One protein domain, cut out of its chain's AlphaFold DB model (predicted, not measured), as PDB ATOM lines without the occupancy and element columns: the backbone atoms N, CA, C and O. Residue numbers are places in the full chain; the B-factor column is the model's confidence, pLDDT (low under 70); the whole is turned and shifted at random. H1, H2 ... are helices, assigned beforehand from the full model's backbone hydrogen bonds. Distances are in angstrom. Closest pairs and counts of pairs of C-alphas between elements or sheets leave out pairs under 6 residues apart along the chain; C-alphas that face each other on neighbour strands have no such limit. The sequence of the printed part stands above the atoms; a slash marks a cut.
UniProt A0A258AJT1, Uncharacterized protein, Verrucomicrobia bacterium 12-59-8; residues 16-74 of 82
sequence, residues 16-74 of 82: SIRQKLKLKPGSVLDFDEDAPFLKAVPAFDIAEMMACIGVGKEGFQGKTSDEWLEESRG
ATOM      1  N   SER A  16     177.625  93.503 121.982       79.75
ATOM      2  CA  SER A  16     178.574  92.733 121.167       79.75
ATOM      3  C   SER A  16     179.331  93.598 120.153       79.75
ATOM      4  O   SER A  16     180.518  93.377 119.907       79.75
ATOM      5  N   ILE A  17     178.668  94.608 119.582       79.19
ATOM      6  CA  ILE A  17     179.278  95.558 118.647       79.19
ATOM      7  C   ILE A  17     180.163  96.552 119.407       79.19
ATOM      8  O   ILE A  17     181.289  96.798 118.976       79.19
ATOM      9  N   ARG A  18     179.718  97.052 120.570       79.62
ATOM     10  CA  ARG A  18     180.534  97.927 121.434       79.62
ATOM     11  C   ARG A  18     181.845  97.261 121.838       79.62
ATOM     12  O   ARG A  18     182.901  97.863 121.667       79.62
ATOM     13  N   GLN A  19     181.794  96.007 122.292       81.06
ATOM     14  CA  GLN A  19     182.983  95.245 122.685       81.06
ATOM     15  C   GLN A  19     183.936  95.020 121.511       81.06
ATOM     16  O   GLN A  19     185.135  95.269 121.634       81.06
ATOM     17  N   LYS A  20     183.410  94.606 120.350       78.19
ATOM     18  CA  LYS A  20     184.224  94.357 119.151       78.19
ATOM     19  C   LYS A  20     184.952  95.610 118.664       78.19
ATOM     20  O   LYS A  20     186.090  95.526 118.216       78.19
ATOM     21  N   LEU A  21     184.296  96.761 118.759       76.38
ATOM     22  CA  LEU A  21     184.830  98.054 118.335       76.38
ATOM     23  C   LEU A  21     185.538  98.813 119.466       76.38
ATOM     24  O   LEU A  21     185.999  99.929 119.251       76.38
ATOM     25  N   LYS A  22     185.627  98.220 120.665       78.44
ATOM     26  CA  LYS A  22     186.190  98.832 121.879       78.44
ATOM     27  C   LYS A  22     185.580 100.207 122.213       78.44
ATOM     28  O   LYS A  22     186.258 101.062 122.783       78.44
ATOM     29  N   LEU A  23     184.301 100.409 121.885       78.06
ATOM     30  CA  LEU A  23     183.564 101.640 122.180       78.06
ATOM     31  C   LEU A  23     183.267 101.723 123.676       78.06
ATOM     32  O   LEU A  23     182.786 100.758 124.273       78.06
ATOM     33  N   LYS A  24     183.518 102.885 124.274       78.25
ATOM     34  CA  LYS A  24     183.242 103.166 125.686       78.25
ATOM     35  C   LYS A  24     182.218 104.299 125.797       78.25
ATOM     36  O   LYS A  24     182.103 105.108 124.874       78.25
ATOM     37  N   PRO A  25     181.472 104.401 126.910       77.69
ATOM     38  CA  PRO A  25     180.700 105.608 127.188       77.69
ATOM     39  C   PRO A  25     181.602 106.845 127.084       77.69
ATOM     40  O   PRO A  25     182.684 106.865 127.668       77.69
ATOM     41  N   GLY A  26     181.178 107.845 126.310       73.88
ATOM     42  CA  GLY A  26     181.970 109.048 126.030       73.88
ATOM     43  C   GLY A  26     182.918 108.953 124.827       73.88
ATOM     44  O   GLY A  26     183.582 109.938 124.518       73.88
ATOM     45  N   SER A  27     182.985 107.820 124.120       70.00
ATOM     46  CA  SER A  27     183.673 107.745 122.825       70.00
ATOM     47  C   SER A  27     182.994 108.655 121.796       70.00
ATOM     48  O   SER A  27     181.785 108.565 121.592       70.00
ATOM     49  N   VAL A  28     183.784 109.498 121.130       71.00
ATOM     50  CA  VAL A  28     183.342 110.296 119.980       71.00
ATOM     51  C   VAL A  28     183.437 109.423 118.730       71.00
ATOM     52  O   VAL A  28     184.468 108.796 118.492       71.00
ATOM     53  N   LEU A  29     182.349 109.350 117.966       72.31
ATOM     54  CA  LEU A  29     182.301 108.665 116.678       72.31
ATOM     55  C   LEU A  29     182.355 109.725 115.585       72.31
ATOM     56  O   LEU A  29     181.499 110.606 115.563       72.31
ATOM     57  N   ASP A  30     183.357 109.632 114.720       68.31
ATOM     58  CA  ASP A  30     183.426 110.434 113.505       68.31
ATOM     59  C   ASP A  30     182.745 109.658 112.374       68.31
ATOM     60  O   ASP A  30     182.989 108.457 112.202       68.31
ATOM     61  N   PHE A  31     181.840 110.318 111.662       69.75
ATOM     62  CA  PHE A  31     181.035 109.703 110.620       69.75
ATOM     63  C   PHE A  31     181.373 110.357 109.288       69.75
ATOM     64  O   PHE A  31     181.240 111.563 109.129       69.75
ATOM     65  N   ASP A  32     181.778 109.534 108.328       71.56
ATOM     66  CA  ASP A  32     181.932 109.956 106.942       71.56
ATOM     67  C   ASP A  32     180.541 110.043 106.293       71.56
ATOM     68  O   ASP A  32     179.881 109.019 106.094       71.56
ATOM     69  N   GLU A  33     180.074 111.264 106.024       72.50
ATOM     70  CA  GLU A  33     178.753 111.527 105.432       72.50
ATOM     71  C   GLU A  33     178.669 111.122 103.953       72.50
ATOM     72  O   GLU A  33     177.573 110.864 103.451       72.50
ATOM     73  N   ASP A  34     179.810 111.003 103.269       77.44
ATOM     74  CA  ASP A  34     179.874 110.589 101.866       77.44
ATOM     75  C   ASP A  34     179.883 109.055 101.717       77.44
ATOM     76  O   ASP A  34     179.719 108.512 100.616       77.44
ATOM     77  N   ALA A  35     180.047 108.320 102.823       70.50
ATOM     78  CA  ALA A  35     180.047 106.866 102.815       70.50
ATOM     79  C   ALA A  35     178.612 106.307 102.689       70.50
ATOM     80  O   ALA A  35     177.749 106.594 103.519       70.50
ATOM     81  N   PRO A  36     178.336 105.387 101.737       72.31
ATOM     82  CA  PRO A  36     177.002 104.796 101.570       72.31
ATOM     83  C   PRO A  36     176.609 103.834 102.707       72.31
ATOM     84  O   PRO A  36     175.544 103.216 102.670       72.31
ATOM     85  N   PHE A  37     177.481 103.653 103.704       64.44
ATOM     86  CA  PHE A  37     177.255 102.837 104.886       64.44
ATOM     87  C   PHE A  37     178.096 103.329 106.066       64.44
ATOM     88  O   PHE A  37     179.232 103.771 105.915       64.44
ATOM     89  N   LEU A  38     177.563 103.144 107.272       64.56
ATOM     90  CA  LEU A  38     178.279 103.408 108.514       64.56
ATOM     91  C   LEU A  38     179.260 102.267 108.801       64.56
ATOM     92  O   LEU A  38     178.854 101.148 109.131       64.56
ATOM     93  N   LYS A  39     180.563 102.547 108.691       65.94
ATOM     94  CA  LYS A  39     181.627 101.595 109.024       65.94
ATOM     95  C   LYS A  39     182.355 102.039 110.283       65.94
ATOM     96  O   LYS A  39     183.160 102.958 110.249       65.94
ATOM     97  N   ALA A  40     182.147 101.321 111.377       65.50
ATOM     98  CA  ALA A  40     183.035 101.439 112.519       65.50
ATOM     99  C   ALA A  40     184.214 100.473 112.347       65.50
ATOM    100  O   ALA A  40     184.035  99.263 112.184       65.50
ATOM    101  N   VAL A  41     185.423 101.019 112.371       68.44
ATOM    102  CA  VAL A  41     186.685 100.275 112.387       68.44
ATOM    103  C   VAL A  41     187.435 100.620 113.668       68.44
ATOM    104  O   VAL A  41     187.249 101.720 114.189       68.44
ATOM    105  N   PRO A  42     188.266  99.709 114.204       69.50
ATOM    106  CA  PRO A  42     189.213 100.084 115.243       69.50
ATOM    107  C   PRO A  42     190.009 101.309 114.784       69.50
ATOM    108  O   PRO A  42     190.560 101.302 113.683       69.50
ATOM    109  N   ALA A  43     190.036 102.352 115.611       71.19
ATOM    110  CA  ALA A  43     190.901 103.492 115.362       71.19
ATOM    111  C   ALA A  43     192.358 103.017 115.433       71.19
ATOM    112  O   ALA A  43     192.748 102.347 116.393       71.19
ATOM    113  N   PHE A  44     193.136 103.335 114.403       78.31
ATOM    114  CA  PHE A  44     194.577 103.120 114.406       78.31
ATOM    115  C   PHE A  44     195.245 104.316 115.082       78.31
ATOM    116  O   PHE A  44     194.841 105.459 114.852       78.31
ATOM    117  N   ASP A  45     196.269 104.066 115.892       84.50
ATOM    118  CA  ASP A  45     197.159 105.135 116.325       84.50
ATOM    119  C   ASP A  45     198.016 105.549 115.121       84.50
ATOM    120  O   ASP A  45     198.885 104.809 114.658       84.50
ATOM    121  N   ILE A  46     197.714 106.723 114.560       84.31
ATOM    122  CA  ILE A  46     198.403 107.241 113.374       84.31
ATOM    123  C   ILE A  46     199.884 107.482 113.677       84.31
ATOM    124  O   ILE A  46     200.722 107.243 112.809       84.31
ATOM    125  N   ALA A  47     200.222 107.938 114.886       86.75
ATOM    126  CA  ALA A  47     201.605 108.204 115.254       86.75
ATOM    127  C   ALA A  47     202.397 106.895 115.358       86.75
ATOM    128  O   ALA A  47     203.496 106.805 114.813       86.75
ATOM    129  N   GLU A  48     201.812 105.865 115.974       86.38
ATOM    130  CA  GLU A  48     202.396 104.522 116.035       86.38
ATOM    131  C   GLU A  48     202.553 103.910 114.634       86.38
ATOM    132  O   GLU A  48     203.627 103.423 114.281       86.38
ATOM    133  N   MET A  49     201.523 104.009 113.787       86.31
ATOM    134  CA  MET A  49     201.572 103.514 112.407       86.31
ATOM    135  C   MET A  49     202.678 104.203 111.597       86.31
ATOM    136  O   MET A  49     203.435 103.543 110.884       86.31
ATOM    137  N   MET A  50     202.788 105.529 111.707       87.44
ATOM    138  CA  MET A  50     203.816 106.303 111.009       87.44
ATOM    139  C   MET A  50     205.219 105.990 111.536       87.44
ATOM    140  O   MET A  50     206.164 105.973 110.750       87.44
ATOM    141  N   ALA A  51     205.365 105.679 112.828       87.25
ATOM    142  CA  ALA A  51     206.642 105.278 113.415       87.25
ATOM    143  C   ALA A  51     207.180 103.951 112.844       87.25
ATOM    144  O   ALA A  51     208.392 103.747 112.818       87.25
ATOM    145  N   CYS A  52     206.316 103.065 112.333       82.25
ATOM    146  CA  CYS A  52     206.743 101.825 111.677       82.25
ATOM    147  C   CYS A  52     207.322 102.033 110.265       82.25
ATOM    148  O   CYS A  52     207.969 101.129 109.721       82.25
ATOM    149  N   ILE A  53     207.114 103.198 109.641       82.56
ATOM    150  CA  ILE A  53     207.602 103.460 108.284       82.56
ATOM    151  C   ILE A  53     209.132 103.519 108.290       82.56
ATOM    152  O   ILE A  53     209.747 104.383 108.905       82.56
ATOM    153  N   GLY A  54     209.760 102.619 107.533       76.75
ATOM    154  CA  GLY A  54     211.212 102.610 107.356       76.75
ATOM    155  C   GLY A  54     212.000 101.882 108.447       76.75
ATOM    156  O   GLY A  54     213.223 101.881 108.363       76.75
ATOM    157  N   VAL A  55     211.345 101.201 109.394       79.00
ATOM    158  CA  VAL A  55     212.014 100.371 110.421       79.00
ATOM    159  C   VAL A  55     212.915  99.290 109.800       79.00
ATOM    160  O   VAL A  55     213.975  98.975 110.331       79.00
ATOM    161  N   GLY A  56     212.562  98.774 108.619       71.19
ATOM    162  CA  GLY A  56     213.392  97.805 107.890       71.19
ATOM    163  C   GLY A  56     214.696  98.370 107.304       71.19
ATOM    164  O   GLY A  56     215.524  97.599 106.831       71.19
ATOM    165  N   LYS A  57     214.915  99.695 107.319       73.81
ATOM    166  CA  LYS A  57     216.115 100.301 106.713       73.81
ATOM    167  C   LYS A  57     217.408  99.885 107.410       73.81
ATOM    168  O   LYS A  57     218.415  99.740 106.729       73.81
ATOM    169  N   GLU A  58     217.377  99.699 108.727       72.94
ATOM    170  CA  GLU A  58     218.564  99.319 109.501       72.94
ATOM    171  C   GLU A  58     218.799  97.802 109.469       72.94
ATOM    172  O   GLU A  58     219.922  97.356 109.254       72.94
ATOM    173  N   GLY A  59     217.736  96.999 109.612       69.88
ATOM    174  CA  GLY A  59     217.835  95.533 109.672       69.88
ATOM    175  C   GLY A  59     218.222  94.862 108.353       69.88
ATOM    176  O   GLY A  59     218.698  93.727 108.350       69.88
ATOM    177  N   PHE A  60     218.049  95.559 107.232       70.44
ATOM    178  CA  PHE A  60     218.277  94.986 105.912       70.44
ATOM    179  C   PHE A  60     219.014  95.939 104.959       70.44
ATOM    180  O   PHE A  60     218.845  95.901 103.734       70.44
ATOM    181  N   GLN A  61     219.836  96.819 105.530       76.94
ATOM    182  CA  GLN A  61     220.688  97.723 104.772       76.94
ATOM    183  C   GLN A  61     221.621  96.931 103.843       76.94
ATOM    184  O   GLN A  61     222.307  96.008 104.276       76.94
ATOM    185  N   GLY A  62     221.657  97.299 102.561       79.88
ATOM    186  CA  GLY A  62     222.522  96.656 101.564       79.88
ATOM    187  C   GLY A  62     221.973  95.366 100.950       79.88
ATOM    188  O   GLY A  62     222.628  94.820 100.070       79.88
ATOM    189  N   LYS A  63     220.781  94.915 101.361       81.94
ATOM    190  CA  LYS A  63     220.072  93.798 100.726       81.94
ATOM    191  C   LYS A  63     219.124  94.302  99.637       81.94
ATOM    192  O   LYS A  63     218.512  95.365  99.763       81.94
ATOM    193  N   THR A  64     219.006  93.528  98.570       84.62
ATOM    194  CA  THR A  64     218.039  93.716  97.487       84.62
ATOM    195  C   THR A  64     216.623  93.339  97.934       84.62
ATOM    196  O   THR A  64     216.427  92.672  98.951       84.62
ATOM    197  N   SER A  65     215.615  93.756  97.162       81.06
ATOM    198  CA  SER A  65     214.214  93.387  97.406       81.06
ATOM    199  C   SER A  65     213.986  91.876  97.427       81.06
ATOM    200  O   SER A  65     213.152  91.399  98.192       81.06
ATOM    201  N   ASP A  66     214.729  91.128  96.611       84.50
ATOM    202  CA  ASP A  66     214.569  89.679  96.490       84.50
ATOM    203  C   ASP A  66     215.145  88.970  97.719       84.50
ATOM    204  O   ASP A  66     214.494  88.104  98.295       84.50
ATOM    205  N   GLU A  67     216.303  89.422  98.209       83.75
ATOM    206  CA  GLU A  67     216.901  88.927  99.455       83.75
ATOM    207  C   GLU A  67     216.018  89.228 100.675       83.75
ATOM    208  O   GLU A  67     215.880  88.383 101.558       83.75
ATOM    209  N   TRP A  68     215.371  90.402 100.711       84.81
ATOM    210  CA  TRP A  68     214.367  90.710 101.738       84.81
ATOM    211  C   TRP A  68     213.202  89.723 101.707       84.81
ATOM    212  O   TRP A  68     212.741  89.265 102.756       84.81
ATOM    213  N   LEU A  69     212.673  89.444 100.515       84.12
ATOM    214  CA  LEU A  69     211.521  88.565 100.348       84.12
ATOM    215  C   LEU A  69     211.862  87.130 100.739       84.12
ATOM    216  O   LEU A  69     211.070  86.510 101.440       84.12
ATOM    217  N   GLU A  70     213.034  86.637 100.355       85.00
ATOM    218  CA  GLU A  70     213.469  85.277 100.669       85.00
ATOM    219  C   GLU A  70     213.670  85.080 102.182       85.00
ATOM    220  O   GLU A  70     213.179  84.117 102.770       85.00
ATOM    221  N   GLU A  71     214.314  86.040 102.852       81.38
ATOM    222  CA  GLU A  71     214.565  85.982 104.297       81.38
ATOM    223  C   GLU A  71     213.286  86.148 105.129       81.38
ATOM    224  O   GLU A  71     213.113  85.474 106.144       81.38
ATOM    225  N   SER A  72     212.372  87.027 104.702       81.62
ATOM    226  CA  SER A  72     211.116  87.281 105.422       81.62
ATOM    227  C   SER A  72     210.048  86.212 105.185       81.62
ATOM    228  O   SER A  72     209.237  85.959 106.079       81.62
ATOM    229  N   ARG A  73     210.029  85.576 104.006       83.62
ATOM    230  CA  ARG A  73     209.117  84.463 103.701       83.62
ATOM    231  C   ARG A  73     209.595  83.142 104.294       83.62
ATOM    232  O   ARG A  73     208.755  82.312 104.638       83.62
ATOM    233  N   GLY A  74     210.910  82.966 104.438       75.12
ATOM    234  CA  GLY A  74     211.516  81.681 104.783       75.12
ATOM    235  C   GLY A  74     211.498  80.705 103.601       75.12
ATOM    236  O   GLY A  74     210.994  81.022 102.528       75.12
TER     237      GLY A  74
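What this domain is: This is residues 16 to 74 of the 82 residues of an uncharacterized protein of Verrucomicrobia bacterium 12-59-8 (UniProt A0A258AJT1). An open, drawn-out chain with four short helices strung along it like beads, no helix touching another and no core between them. H1 and a wide loop that sticks out at residues 32 to 38 make one end, H2 lies on the thin stretch that crosses to the other end, and there the chain turns after H3 and folds back into H4. The printed part has 59 residues, with four named helices in the order H1, H2, H3, H4 and no named strand; it is all helix by class, though under half of the residues, 24 of 59, are in named elements. The whole is extended, with a radius of gyration of the C-alphas of 18.8 A and spans of 49 by 25 by 23 A.

How they stand to each other: H1, residues 16 to 20, and H2, residues 46 to 51, are apart, joined by a long link of 25 residues. H3, residues 56 to 59, follows H2 after a tight link of 4 residues, yet the two are apart. H4, residues 65 to 73, follows H3 after a tight link of 5 residues, and these two are apart as well. H1 is also apart from H3 and H4, and H2 from H4. Residues 44 to 55, of which 46 to 51 belong to H2, stand free, and so do residues 61 to 67, of which 65 to 67 belong to H4. Every O i to N i+4 pair is within hydrogen-bond range in H1, H2 and H4; H3 is too short for such a pair.

Where its parts are: H1 begins at C-alpha 16, (178.574, 92.733, 121.167). H2 measures 8.5 A from first to last C-alpha and begins at C-alpha 46, (198.403, 107.241, 113.374). H4, the longest helix, measures 12.1 A and ends at C-alpha 73, (209.117, 84.463, 103.701).

The domain as a whole: The two C-alphas farthest apart, those of Pro 25 and Gly 62, are 49.9 A apart. The printed part has no cut. The mean pLDDT of the printed part is 77.2, and residues 30 to 31, 37 to 42 and 59 are under 70.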